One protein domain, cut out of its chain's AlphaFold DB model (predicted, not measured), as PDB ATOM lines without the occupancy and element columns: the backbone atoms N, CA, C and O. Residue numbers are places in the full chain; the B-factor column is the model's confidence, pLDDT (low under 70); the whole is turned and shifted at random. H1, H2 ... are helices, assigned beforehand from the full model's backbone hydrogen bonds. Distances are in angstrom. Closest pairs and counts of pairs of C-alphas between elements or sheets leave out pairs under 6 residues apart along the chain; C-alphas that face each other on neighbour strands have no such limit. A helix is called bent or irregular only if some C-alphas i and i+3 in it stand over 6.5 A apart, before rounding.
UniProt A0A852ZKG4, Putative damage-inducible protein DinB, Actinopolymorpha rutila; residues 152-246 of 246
ATOM      1  N   PRO A 152      35.294  44.759   1.609       78.31
ATOM      2  CA  PRO A 152      35.474  45.436   0.332       78.31
ATOM      3  C   PRO A 152      36.870  45.176  -0.232       78.31
ATOM      4  O   PRO A 152      37.836  45.032   0.522       78.31
ATOM      5  N   ASP A 153      36.984  45.198  -1.561       82.44
ATOM      6  CA  ASP A 153      38.254  44.956  -2.250       82.44
ATOM      7  C   ASP A 153      39.370  45.881  -1.750       82.44
ATOM      8  O   ASP A 153      40.453  45.404  -1.441       82.44
ATOM      9  N   GLU A 154      39.080  47.167  -1.524       82.56
ATOM     10  CA  GLU A 154      40.040  48.134  -0.964       82.56
ATOM     11  C   GLU A 154      40.692  47.649   0.340       82.56
ATOM     12  O   GLU A 154      41.884  47.850   0.551       82.56
ATOM     13  N   GLN A 155      39.929  46.983   1.207       79.44
ATOM     14  CA  GLN A 155      40.434  46.475   2.479       79.44
ATOM     15  C   GLN A 155      41.128  45.117   2.326       79.44
ATOM     16  O   GLN A 155      42.087  44.839   3.042       79.44
ATOM     17  N   LEU A 156      40.682  44.279   1.388       86.19
ATOM     18  CA  LEU A 156      41.384  43.044   1.023       86.19
ATOM     19  C   LEU A 156      42.738  43.322   0.360       86.19
ATOM     20  O   LEU A 156      43.647  42.503   0.473       86.19
ATOM     21  N   ASP A 157      42.860  44.468  -0.302       88.25
ATOM     22  CA  ASP A 157      44.049  44.922  -1.017       88.25
ATOM     23  C   ASP A 157      44.903  45.902  -0.195       88.25
ATOM     24  O   ASP A 157      45.965  46.332  -0.646       88.25
ATOM     25  N   ALA A 158      44.484  46.221   1.033       86.62
ATOM     26  CA  ALA A 158      45.265  47.036   1.952       86.62
ATOM     27  C   ALA A 158      46.527  46.277   2.420       86.62
ATOM     28  O   ALA A 158      46.422  45.118   2.840       86.62
ATOM     29  N   PRO A 159      47.717  46.910   2.395       86.25
ATOM     30  CA  PRO A 159      48.940  46.301   2.907       86.25
ATOM     31  C   PRO A 159      48.843  45.958   4.397       86.25
ATOM     32  O   PRO A 159      48.355  46.751   5.206       86.25
ATOM     33  N   ILE A 160      49.354  44.790   4.780       77.88
ATOM     34  CA  ILE A 160      49.464  44.379   6.181       77.88
ATOM     35  C   ILE A 160      50.701  45.049   6.788       77.88
ATOM     36  O   ILE A 160      51.835  44.662   6.513       77.88
ATOM     37  N   GLU A 161      50.483  46.055   7.639       72.38
ATOM     38  CA  GLU A 161      51.556  46.866   8.241       72.38
ATOM     39  C   GLU A 161      52.404  46.094   9.272       72.38
ATOM     40  O   GLU A 161      53.588  46.377   9.455       72.38
ATOM     41  N   LEU A 162      51.827  45.074   9.917       65.06
ATOM     42  CA  LEU A 162      52.526  44.143  10.811       65.06
ATOM     43  C   LEU A 162      53.082  42.960  10.007       65.06
ATOM     44  O   LEU A 162      52.615  41.827  10.130       65.06
ATOM     45  N   SER A 163      54.058  43.231   9.141       54.19
ATOM     46  CA  SER A 163      54.691  42.190   8.329       54.19
ATOM     47  C   SER A 163      55.657  41.340   9.164       54.19
ATOM     48  O   SER A 163      56.480  41.858   9.923       54.19
ATOM     49  N   VAL A 164      55.570  40.016   9.016       53.88
ATOM     50  CA  VAL A 164      56.637  39.101   9.434       53.88
ATOM     51  C   VAL A 164      57.686  39.145   8.324       53.88
ATOM     52  O   VAL A 164      57.412  38.700   7.211       53.88
ATOM     53  N   GLU A 165      58.857  39.725   8.606       52.81
ATOM     54  CA  GLU A 165      59.930  39.897   7.618       52.81
ATOM     55  C   GLU A 165      60.221  38.597   6.836       52.81
ATOM     56  O   GLU A 165      60.475  37.549   7.433       52.81
ATOM     57  N   GLY A 166      60.250  38.685   5.498       58.38
ATOM     58  CA  GLY A 166      60.917  37.703   4.633       58.38
ATOM     59  C   GLY A 166      60.051  36.712   3.845       58.38
ATOM     60  O   GLY A 166      60.628  35.805   3.249       58.38
ATOM     61  N   ILE A 167      58.718  36.847   3.818       55.72
ATOM     62  CA  ILE A 167      57.835  35.907   3.086       55.72
ATOM     63  C   ILE A 167      57.172  36.545   1.850       55.72
ATOM     64  O   ILE A 167      57.141  35.903   0.805       55.72
ATOM     65  N   ASP A 168      56.708  37.794   1.946       62.88
ATOM     66  CA  ASP A 168      56.115  38.578   0.851       62.88
ATOM     67  C   ASP A 168      56.550  40.049   0.978       62.88
ATOM     68  O   ASP A 168      56.624  40.570   2.095       62.88
ATOM     69  N   ASP A 169      56.834  40.717  -0.147       68.94
ATOM     70  CA  ASP A 169      57.325  42.108  -0.159       68.94
ATOM     71  C   ASP A 169      56.248  43.109   0.312       68.94
ATOM     72  O   ASP A 169      56.549  44.055   1.039       68.94
ATOM     73  N   GLU A 170      54.987  42.880  -0.074       78.25
ATOM     74  CA  GLU A 170      53.827  43.728   0.246       78.25
ATOM     75  C   GLU A 170      52.571  42.852   0.458       78.25
ATOM     76  O   GLU A 170      51.688  42.804  -0.403       78.25
ATOM     77  N   PRO A 171      52.483  42.079   1.558       84.31
ATOM     78  CA  PRO A 171      51.366  41.166   1.768       84.31
ATOM     79  C   PRO A 171      50.060  41.932   1.994       84.31
ATOM     80  O   PRO A 171      50.005  42.870   2.791       84.31
ATOM     81  N   THR A 172      48.989  41.477   1.350       88.19
ATOM     82  CA  THR A 172      47.613  41.921   1.595       88.19
ATOM     83  C   THR A 172      46.779  40.736   2.081       88.19
ATOM     84  O   THR A 172      47.142  39.577   1.844       88.19
ATOM     85  N   PRO A 173      45.633  40.957   2.748       87.56
ATOM     86  CA  PRO A 173      44.714  39.867   3.059       87.56
ATOM     87  C   PRO A 173      44.343  39.031   1.824       87.56
ATOM     88  O   PRO A 173      44.316  37.800   1.909       87.56
ATOM     89  N   ARG A 174      44.124  39.670   0.662       90.56
ATOM     90  CA  ARG A 174      43.852  38.977  -0.605       90.56
ATOM     91  C   ARG A 174      45.017  38.085  -1.018       90.56
ATOM     92  O   ARG A 174      44.795  36.910  -1.320       90.56
ATOM     93  N   SER A 175      46.238  38.620  -1.034       88.25
ATOM     94  CA  SER A 175      47.405  37.858  -1.483       88.25
ATOM     95  C   SER A 175      47.653  36.653  -0.576       88.25
ATOM     96  O   SER A 175      47.830  35.545  -1.077       88.25
ATOM     97  N   LEU A 176      47.542  36.821   0.747       87.94
ATOM     98  CA  LEU A 176      47.729  35.733   1.709       87.94
ATOM     99  C   LEU A 176      46.652  34.648   1.592       87.94
ATOM    100  O   LEU A 176      46.974  33.458   1.613       87.94
ATOM    101  N   LEU A 177      45.377  35.023   1.441       90.00
ATOM    102  CA  LEU A 177      44.289  34.058   1.241       90.00
ATOM    103  C   LEU A 177      44.479  33.261  -0.053       90.00
ATOM    104  O   LEU A 177      44.371  32.031  -0.036       90.00
ATOM    105  N   SER A 178      44.816  33.937  -1.158       91.75
ATOM    106  CA  SER A 178      45.097  33.251  -2.421       91.75
ATOM    107  C   SER A 178      46.314  32.335  -2.284       91.75
ATOM    108  O   SER A 178      46.251  31.179  -2.716       91.75
ATOM    109  N   ARG A 179      47.372  32.785  -1.595       89.88
ATOM    110  CA  ARG A 179      48.595  32.010  -1.367       89.88
ATOM    111  C   ARG A 179      48.349  30.748  -0.547       89.88
ATOM    112  O   ARG A 179      48.874  29.693  -0.895       89.88
ATOM    113  N   LEU A 180      47.512  30.799   0.494       89.00
ATOM    114  CA  LEU A 180      47.128  29.615   1.278       89.00
ATOM    115  C   LEU A 180      46.445  28.548   0.413       89.00
ATOM    116  O   LEU A 180      46.734  27.359   0.545       89.00
ATOM    117  N   ILE A 181      45.568  28.965  -0.500       92.88
ATOM    118  CA  ILE A 181      44.923  28.054  -1.456       92.88
ATOM    119  C   ILE A 181      45.951  27.559  -2.482       92.88
ATOM    120  O   ILE A 181      45.953  26.381  -2.835       92.88
ATOM    121  N   GLY A 182      46.834  28.447  -2.940       91.00
ATOM    122  CA  GLY A 182      47.892  28.145  -3.895       91.00
ATOM    123  C   GLY A 182      48.895  27.118  -3.381       91.00
ATOM    124  O   GLY A 182      49.328  26.268  -4.148       91.00
ATOM    125  N   GLN A 183      49.185  27.088  -2.076       88.44
ATOM    126  CA  GLN A 183      49.981  26.018  -1.462       88.44
ATOM    127  C   GLN A 183      49.344  24.640  -1.679       88.44
ATOM    128  O   GLN A 183      50.020  23.713  -2.119       88.44
ATOM    129  N   LEU A 184      48.037  24.501  -1.429       91.00
ATOM    130  CA  LEU A 184      47.324  23.234  -1.642       91.00
ATOM    131  C   LEU A 184      47.344  22.815  -3.121       91.00
ATOM    132  O   LEU A 184      47.488  21.630  -3.433       91.00
ATOM    133  N   ASP A 185      47.204  23.785  -4.024       91.94
ATOM    134  CA  ASP A 185      47.137  23.558  -5.471       91.94
ATOM    135  C   ASP A 185      48.513  23.193  -6.038       91.94
ATOM    136  O   ASP A 185      48.653  22.221  -6.770       91.94
ATOM    137  N   MET A 186      49.561  23.885  -5.591       89.56
ATOM    138  CA  MET A 186      50.951  23.600  -5.933       89.56
ATOM    139  C   MET A 186      51.368  22.187  -5.499       89.56
ATOM    140  O   MET A 186      51.993  21.470  -6.280       89.56
ATOM    141  N   TRP A 187      50.984  21.744  -4.294       86.94
ATOM    142  CA  TRP A 187      51.221  20.363  -3.857       86.94
ATOM    143  C   TRP A 187      50.441  19.351  -4.693       86.94
ATOM    144  O   TRP A 187      51.001  18.338  -5.104       86.94
ATOM    145  N   THR A 188      49.173  19.638  -4.990       88.44
ATOM    146  CA  THR A 188      48.342  18.780  -5.848       88.44
ATOM    147  C   THR A 188      48.957  18.638  -7.243       88.44
ATOM    148  O   THR A 188      49.150  17.522  -7.718       88.44
ATOM    149  N   ALA A 189      49.367  19.749  -7.860       88.38
ATOM    150  CA  ALA A 189      50.062  19.762  -9.141       88.38
ATOM    151  C   ALA A 189      51.375  18.967  -9.080       88.38
ATOM    152  O   ALA A 189      51.644  18.164  -9.970       88.38
ATOM    153  N   SER A 190      52.149  19.106  -7.998       86.25
ATOM    154  CA  SER A 190      53.368  18.321  -7.785       86.25
ATOM    155  C   SER A 190      53.091  16.816  -7.690       86.25
ATOM    156  O   SER A 190      53.836  16.034  -8.281       86.25
ATOM    157  N   PHE A 191      52.041  16.389  -6.977       84.12
ATOM    158  CA  PHE A 191      51.655  14.973  -6.895       84.12
ATOM    159  C   PHE A 191      51.208  14.415  -8.250       84.12
ATOM    160  O   PHE A 191      51.439  13.245  -8.552       84.12
ATOM    161  N   GLU A 192      50.608  15.260  -9.084       87.12
ATOM    162  CA  GLU A 192      50.087  14.896 -10.403       87.12
ATOM    163  C   GLU A 192      51.115  15.065 -11.536       87.12
ATOM    164  O   GLU A 192      50.862  14.645 -12.666       87.12
ATOM    165  N   GLY A 193      52.290  15.634 -11.249       85.81
ATOM    166  CA  GLY A 193      53.318  15.930 -12.249       85.81
ATOM    167  C   GLY A 193      52.933  17.062 -13.210       85.81
ATOM    168  O   GLY A 193      53.407  17.091 -14.348       85.81
ATOM    169  N   CYS A 194      52.067  17.970 -12.768       88.19
ATOM    170  CA  CYS A 194      51.607  19.141 -13.505       88.19
ATOM    171  C   CYS A 194      52.389  20.399 -13.090       88.19
ATOM    172  O   CYS A 194      52.838  20.522 -11.952       88.19
ATOM    173  N   GLU A 195      52.523  21.361 -14.004       87.25
ATOM    174  CA  GLU A 195      53.060  22.685 -13.668       87.25
ATOM    175  C   GLU A 195      52.010  23.529 -12.928       87.25
ATOM    176  O   GLU A 195      50.822  23.485 -13.255       87.25
ATOM    177  N   TYR A 196      52.459  24.324 -11.951       86.88
ATOM    178  CA  TYR A 196      51.632  25.287 -11.223       86.88
ATOM    179  C   TYR A 196      51.919  26.717 -11.700       86.88
ATOM    180  O   TYR A 196      53.068  27.161 -11.681       86.88
ATOM    181  N   ASP A 197      50.880  27.452 -12.106       87.06
ATOM    182  CA  ASP A 197      51.000  28.848 -12.540       87.06
ATOM    183  C   ASP A 197      50.721  29.824 -11.386       87.06
ATOM    184  O   ASP A 197      49.564  30.112 -11.057       87.06
ATOM    185  N   LEU A 198      51.795  30.395 -10.829       85.19
ATOM    186  CA  LEU A 198      51.754  31.439  -9.795       85.19
ATOM    187  C   LEU A 198      50.980  32.693 -10.231       85.19
ATOM    188  O   LEU A 198      50.508  33.451  -9.385       85.19
ATOM    189  N   ALA A 199      50.812  32.940 -11.536       86.94
ATOM    190  CA  ALA A 199      50.020  34.071 -12.005       86.94
ATOM    191  C   ALA A 199      48.547  33.977 -11.582       86.94
ATOM    192  O   ALA A 199      47.893  35.014 -11.492       86.94
ATOM    193  N   THR A 200      48.051  32.772 -11.286       83.44
ATOM    194  CA  THR A 200      46.677  32.529 -10.819       83.44
ATOM    195  C   THR A 200      46.397  33.161  -9.452       83.44
ATOM    196  O   THR A 200      45.239  33.398  -9.118       83.44
ATOM    197  N   GLU A 201      47.429  33.432  -8.647       86.94
ATOM    198  CA  GLU A 201      47.275  34.025  -7.312       86.94
ATOM    199  C   GLU A 201      47.152  35.561  -7.337       86.94
ATOM    200  O   GLU A 201      46.716  36.173  -6.362       86.94
ATOM    201  N   ARG A 202      47.520  36.210  -8.450       82.56
ATOM    202  CA  ARG A 202      47.552  37.676  -8.542       82.56
ATOM    203  C   ARG A 202      46.156  38.262  -8.710       82.56
ATOM    204  O   ARG A 202      45.455  37.907  -9.653       82.56
ATOM    205  N   GLU A 203      45.806  39.194  -7.819       81.00
ATOM    206  CA  GLU A 203      44.556  39.975  -7.860       81.00
ATOM    207  C   GLU A 203      43.302  39.091  -8.007       81.00
ATOM    208  O   GLU A 203      42.324  39.444  -8.664       81.00
ATOM    209  N   GLU A 204      43.331  37.891  -7.420       87.50
ATOM    210  CA  GLU A 204      42.236  36.939  -7.554       87.50
ATOM    211  C   GLU A 204      41.001  37.410  -6.751       87.50
ATOM    212  O   GLU A 204      41.108  37.716  -5.560       87.50
ATOM    213  N   PRO A 205      39.800  37.460  -7.357       90.44
ATOM    214  CA  PRO A 205      38.564  37.727  -6.623       90.44
ATOM    215  C   PRO A 205      38.250  36.626  -5.602       90.44
ATOM    216  O   PRO A 205      38.528  35.447  -5.845       90.44
ATOM    217  N   VAL A 206      37.607  36.979  -4.486       88.50
ATOM    218  CA  VAL A 206      37.276  36.033  -3.402       88.50
ATOM    219  C   VAL A 206      36.381  34.890  -3.894       88.50
ATOM    220  O   VAL A 206      36.527  33.747  -3.457       88.50
ATOM    221  N   GLU A 207      35.493  35.143  -4.853       88.06
ATOM    222  CA  GLU A 207      34.642  34.111  -5.453       88.06
ATOM    223  C   GLU A 207      35.480  33.070  -6.196       88.06
ATOM    224  O   GLU A 207      35.262  31.867  -6.044       88.06
ATOM    225  N   ARG A 208      36.494  33.519  -6.944       90.94
ATOM    226  CA  ARG A 208      37.408  32.620  -7.657       90.94
ATOM    227  C   ARG A 208      38.290  31.830  -6.699       90.94
ATOM    228  O   ARG A 208      38.481  30.635  -6.924       90.94
ATOM    229  N   MET A 209      38.753  32.454  -5.615       94.00
ATOM    230  CA  MET A 209      39.442  31.753  -4.530       94.00
ATOM    231  C   MET A 209      38.567  30.640  -3.947       94.00
ATOM    232  O   MET A 209      39.024  29.507  -3.790       94.00
ATOM    233  N   ARG A 210      37.292  30.934  -3.663       90.25
ATOM    234  CA  ARG A 210      36.328  29.970  -3.117       90.25
ATOM    235  C   ARG A 210      36.122  28.785  -4.063       90.25
ATOM    236  O   ARG A 210      36.202  27.639  -3.621       90.25
ATOM    237  N   ASP A 211      35.939  29.050  -5.355       92.38
ATOM    238  CA  ASP A 211      35.812  28.013  -6.385       92.38
ATOM    239  C   ASP A 211      37.087  27.165  -6.508       92.38
ATOM    240  O   ASP A 211      37.024  25.936  -6.627       92.38
ATOM    241  N   ARG A 212      38.266  27.803  -6.451       93.56
ATOM    242  CA  ARG A 212      39.559  27.108  -6.481       93.56
ATOM    243  C   ARG A 212      39.730  26.220  -5.255       93.56
ATOM    244  O   ARG A 212      40.035  25.043  -5.416       93.56
ATOM    245  N   LEU A 213      39.458  26.727  -4.053       94.38
ATOM    246  CA  LEU A 213      39.532  25.956  -2.812       94.38
ATOM    247  C   LEU A 213      38.561  24.769  -2.812       94.38
ATOM    248  O   LEU A 213      38.941  23.672  -2.406       94.38
ATOM    249  N   ALA A 214      37.334  24.954  -3.307       93.69
ATOM    250  CA  ALA A 214      36.345  23.881  -3.405       93.69
ATOM    251  C   ALA A 214      36.794  22.736  -4.332       93.69
ATOM    252  O   ALA A 214      36.433  21.581  -4.102       93.69
ATOM    253  N   ARG A 215      37.600  23.039  -5.358       92.69
ATOM    254  CA  ARG A 215      38.202  22.042  -6.255       92.69
ATOM    255  C   ARG A 215      39.462  21.407  -5.661       92.69
ATOM    256  O   ARG A 215      39.588  20.187  -5.657       92.69
ATOM    257  N   VAL A 216      40.386  22.234  -5.182       93.06
ATOM    258  CA  VAL A 216      41.735  21.822  -4.767       93.06
ATOM    259  C   VAL A 216      41.731  21.144  -3.400       93.06
ATOM    260  O   VAL A 216      42.426  20.153  -3.205       93.06
ATOM    261  N   GLY A 217      40.921  21.624  -2.452       92.62
ATOM    262  CA  GLY A 217      40.875  21.093  -1.087       92.62
ATOM    263  C   GLY A 217      40.594  19.583  -1.025       92.62
ATOM    264  O   GLY A 217      41.363  18.852  -0.397       92.62
ATOM    265  N   PRO A 218      39.542  19.070  -1.696       95.75
ATOM    266  CA  PRO A 218      39.277  17.632  -1.759       95.75
ATOM    267  C   PRO A 218      40.365  16.822  -2.479       95.75
ATOM    268  O   PRO A 218      40.655  15.702  -2.053       95.75
ATOM    269  N   ALA A 219      40.967  17.367  -3.541       92.19
ATOM    270  CA  ALA A 219      42.038  16.702  -4.286       92.19
ATOM    271  C   ALA A 219      43.289  16.535  -3.413       92.19
ATOM    272  O   ALA A 219      43.756  15.415  -3.208       92.19
ATOM    273  N   PHE A 220      43.744  17.621  -2.782       91.19
ATOM    274  CA  PHE A 220      44.859  17.603  -1.838       91.19
ATOM    275  C   PHE A 220      44.627  16.602  -0.694       91.19
ATOM    276  O   PHE A 220      45.486  15.771  -0.404       91.19
ATOM    277  N   LEU A 221      43.442  16.621  -0.072       91.81
ATOM    278  CA  LEU A 221      43.096  15.676   0.997       91.81
ATOM    279  C   LEU A 221      43.098  14.215   0.530       91.81
ATOM    280  O   LEU A 221      43.403  13.329   1.329       91.81
ATOM    281  N   THR A 222      42.739  13.954  -0.728       94.12
ATOM    282  CA  THR A 222      42.776  12.603  -1.306       94.12
ATOM    283  C   THR A 222      44.218  12.116  -1.411       94.12
ATOM    284  O   THR A 222      44.535  11.072  -0.845       94.12
ATOM    285  N   HIS A 223      45.109  12.924  -1.995       89.06
ATOM    286  CA  HIS A 223      46.541  12.613  -2.093       89.06
ATOM    287  C   HIS A 223      47.183  12.377  -0.718       89.06
ATOM    288  O   HIS A 223      47.844  11.361  -0.503       89.06
ATOM    289  N   VAL A 224      46.927  13.255   0.260       86.25
ATOM    290  CA  VAL A 224      47.464  13.110   1.628       86.25
ATOM    291  C   VAL A 224      46.991  11.812   2.292       86.25
ATOM    292  O   VAL A 224      47.778  11.137   2.958       86.25
ATOM    293  N   ARG A 225      45.718  11.433   2.113       89.75
ATOM    294  CA  ARG A 225      45.181  10.174   2.654       89.75
ATOM    295  C   ARG A 225      45.841   8.961   2.012       89.75
ATOM    296  O   ARG A 225      46.290   8.084   2.743       89.75
ATOM    297  N   GLU A 226      45.959   8.936   0.688       90.75
ATOM    298  CA  GLU A 226      46.597   7.829  -0.034       90.75
ATOM    299  C   GLU A 226      48.062   7.648   0.381       90.75
ATOM    300  O   GLU A 226      48.492   6.533   0.680       90.75
ATOM    301  N   MET A 227      48.825   8.741   0.480       84.94
ATOM    302  CA  MET A 227      50.211   8.691   0.953       84.94
ATOM    303  C   MET A 227      50.308   8.220   2.406       84.94
ATOM    304  O   MET A 227      51.190   7.427   2.738       84.94
ATOM    305  N   SER A 228      49.392   8.663   3.274       86.06
ATOM    306  CA  SER A 228      49.329   8.205   4.663       86.06
ATOM    307  C   SER A 228      49.027   6.711   4.765       86.06
ATOM    308  O   SER A 228      49.669   6.019   5.553       86.06
ATOM    309  N   GLU A 229      48.075   6.199   3.986       93.19
ATOM    310  CA  GLU A 229      47.715   4.775   3.964       93.19
ATOM    311  C   GLU A 229      48.853   3.898   3.432       93.19
ATOM    312  O   GLU A 229      49.043   2.771   3.888       93.19
ATOM    313  N   GLN A 230      49.647   4.429   2.501       90.38
ATOM    314  CA  GLN A 230      50.814   3.758   1.932       90.38
ATOM    315  C   GLN A 230      52.080   3.906   2.790       90.38
ATOM    316  O   GLN A 230      53.094   3.285   2.479       90.38
ATOM    317  N   GLY A 231      52.037   4.708   3.860       87.00
ATOM    318  CA  GLY A 231      53.191   4.977   4.717       87.00
ATOM    319  C   GLY A 231      54.297   5.787   4.030       87.00
ATOM    320  O   GLY A 231      55.460   5.577   4.345       87.00
ATOM    321  N   ARG A 232      53.931   6.674   3.094       83.25
ATOM    322  CA  ARG A 232      54.839   7.446   2.221       83.25
ATOM    323  C   ARG A 232      54.854   8.947   2.519       83.25
ATOM    324  O   ARG A 232      55.237   9.745   1.673       83.25
ATOM    325  N   LEU A 233      54.374   9.375   3.689       77.69
ATOM    326  CA  LEU A 233      54.306  10.808   4.029       77.69
ATOM    327  C   LEU A 233      55.685  11.484   4.053       77.69
ATOM    328  O   LEU A 233      55.777  12.685   3.830       77.69
ATOM    329  N   ASP A 234      56.747  10.718   4.288       74.69
ATOM    330  CA  ASP A 234      58.139  11.156   4.217       74.69
ATOM    331  C   ASP A 234      58.580  11.570   2.802       74.69
ATOM    332  O   ASP A 234      59.501  12.373   2.667       74.69
ATOM    333  N   GLU A 235      57.886  11.116   1.756       71.12
ATOM    334  CA  GLU A 235      58.119  11.549   0.373       71.12
ATOM    335  C   GLU A 235      57.537  12.949   0.075       71.12
ATOM    336  O   GLU A 235      57.954  13.584  -0.891       71.12
ATOM    337  N   ALA A 236      56.602  13.456   0.893       58.25
ATOM    338  CA  ALA A 236      55.915  14.740   0.675       58.25
ATOM    339  C   ALA A 236      56.573  15.950   1.367       58.25
ATOM    340  O   ALA A 236      56.208  17.083   1.077       58.25
ATOM    341  N   VAL A 237      57.524  15.757   2.289       52.34
ATOM    342  CA  VAL A 237      58.057  16.847   3.146       52.34
ATOM    343  C   VAL A 237      59.239  17.598   2.506       52.34
ATOM    344  O   VAL A 237      59.914  18.395   3.155       52.34
ATOM    345  N   VAL A 238      59.509  17.406   1.215       50.34
ATOM    346  CA  VAL A 238      60.566  18.164   0.531       50.34
ATOM    347  C   VAL A 238      59.966  19.437  -0.055       50.34
ATOM    348  O   VAL A 238      59.410  19.438  -1.149       50.34
ATOM    349  N   CYS A 239      60.065  20.528   0.705       42.41
ATOM    350  CA  CYS A 239      59.758  21.872   0.224       42.41
ATOM    351  C   CYS A 239      60.552  22.137  -1.075       42.41
ATOM    352  O   CYS A 239      61.765  21.892  -1.082       42.41
ATOM    353  N   PRO A 240      59.931  22.616  -2.168       39.66
ATOM    354  CA  PRO A 240      60.640  22.941  -3.398       39.66
ATOM    355  C   PRO A 240      61.422  24.244  -3.188       39.66
ATOM    356  O   PRO A 240      60.965  25.336  -3.507       39.66
ATOM    357  N   GLY A 241      62.604  24.126  -2.595       42.16
ATOM    358  CA  GLY A 241      63.570  25.198  -2.402       42.16
ATOM    359  C   GLY A 241      64.967  24.593  -2.362       42.16
ATOM    360  O   GLY A 241      65.150  23.484  -1.864       42.16
ATOM    361  N   GLU A 242      65.960  25.293  -2.910       40.41
ATOM    362  CA  GLU A 242      67.328  24.772  -3.083       40.41
ATOM    363  C   GLU A 242      68.033  24.400  -1.760       40.41
ATOM    364  O   GLU A 242      69.068  23.730  -1.784       40.41
ATOM    365  N   HIS A 243      67.457  24.752  -0.604       33.00
ATOM    366  CA  HIS A 243      67.975  24.416   0.718       33.00
ATOM    367  C   HIS A 243      66.859  23.967   1.672       33.00
ATOM    368  O   HIS A 243      65.951  24.725   2.002       33.00
ATOM    369  N   THR A 244      66.951  22.722   2.141       32.41
ATOM    370  CA  THR A 244      66.218  22.235   3.315       32.41
ATOM    371  C   THR A 244      67.032  22.613   4.553       32.41
ATOM    372  O   THR A 244      68.082  22.019   4.794       32.41
ATOM    373  N   GLU A 245      66.596  23.612   5.318       28.67
ATOM    374  CA  GLU A 245      67.146  23.867   6.655       28.67
ATOM    375  C   GLU A 245      66.400  23.000   7.684       28.67
ATOM    376  O   GLU A 245      65.171  22.915   7.659       28.67
ATOM    377  N   ILE A 246      67.170  22.308   8.534       35.03
ATOM    378  CA  ILE A 246      66.700  21.542   9.703       35.03
ATOM    379  C   ILE A 246      66.795  22.439  10.932       35.03
ATOM    380  O   ILE A 246      67.873  23.056  11.097       35.03
TER     381      ILE A 246
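AT A GLANCE: This is residues 152 to 246 of the 246 residues of the protein "Putative damage-inducible protein DinB" of Actinopolymorpha rutila (UniProt A0A852ZKG4). Two long helices, H2 and H4, lie side by side at a slant and run the same way, with the stretch between them folding back along H2 and bringing the short H3 onto it. The small H1 sits by the first end of H2, and the last residues, 241 to 246, stick out free. The printed part has 95 residues with four named helices, H1, H2, H3 and H4 in that order, and no named strand; the class is all helix. It is only just loose, close to compact, with a radius of gyration of the C-alphas of 15.3 A and spans of 46 by 33 by 20 A.

IN THESE COORDINATES: H1 is residues 153 to 156, beginning at C-alpha 153 (38.254, 44.956, -2.250). H2, residues 173 to 192, is 28.9 A long and has a kink of 27 degrees near residue 181. H3 is residues 198 to 201. H4, residues 206 to 229, is 33.8 A long, with a kink of 30 degrees near residue 215, and ends at C-alpha 229 (47.715, 4.775, 3.964). H4 is neither bent nor irregular, but only just: C-alphas 215 and 218 are 6.4 A apart.

HOW THE PARTS SIT: H2 is the hub, touching the three other helices. H2 and H4 touch at a steep tilt of 39 degrees, the same way; their closest C-alphas, Thr 188 and Phe 220, are 5.4 A apart. H3 touches residues 175 to 182 of H2 alone, with the closest C-alphas, Ser 178 and Glu 201, 5.4 A apart. H1 and H2 only just touch, with 3 pairs of C-alphas within 8 A, the closest being Leu 156 and Arg 174 at 5.0 A. H3 and H4 are near each other; H1 is apart from H3 and H4. O i to N i+4 pairs are within hydrogen-bond range in 15 of 16 cases in H2 and 18 of 20 in H4; H1 and H3 are too short for such a pair.

THE WHOLE: The C-alphas farthest apart, Glu 154 and Gln 230, are 45.8 A apart. The printed part has no cut. The link from H1 to H2 is long, and the other two are tight. The mean pLDDT of the printed part is 79.7, with residues 162 to 169 and 236 to 246 under 70.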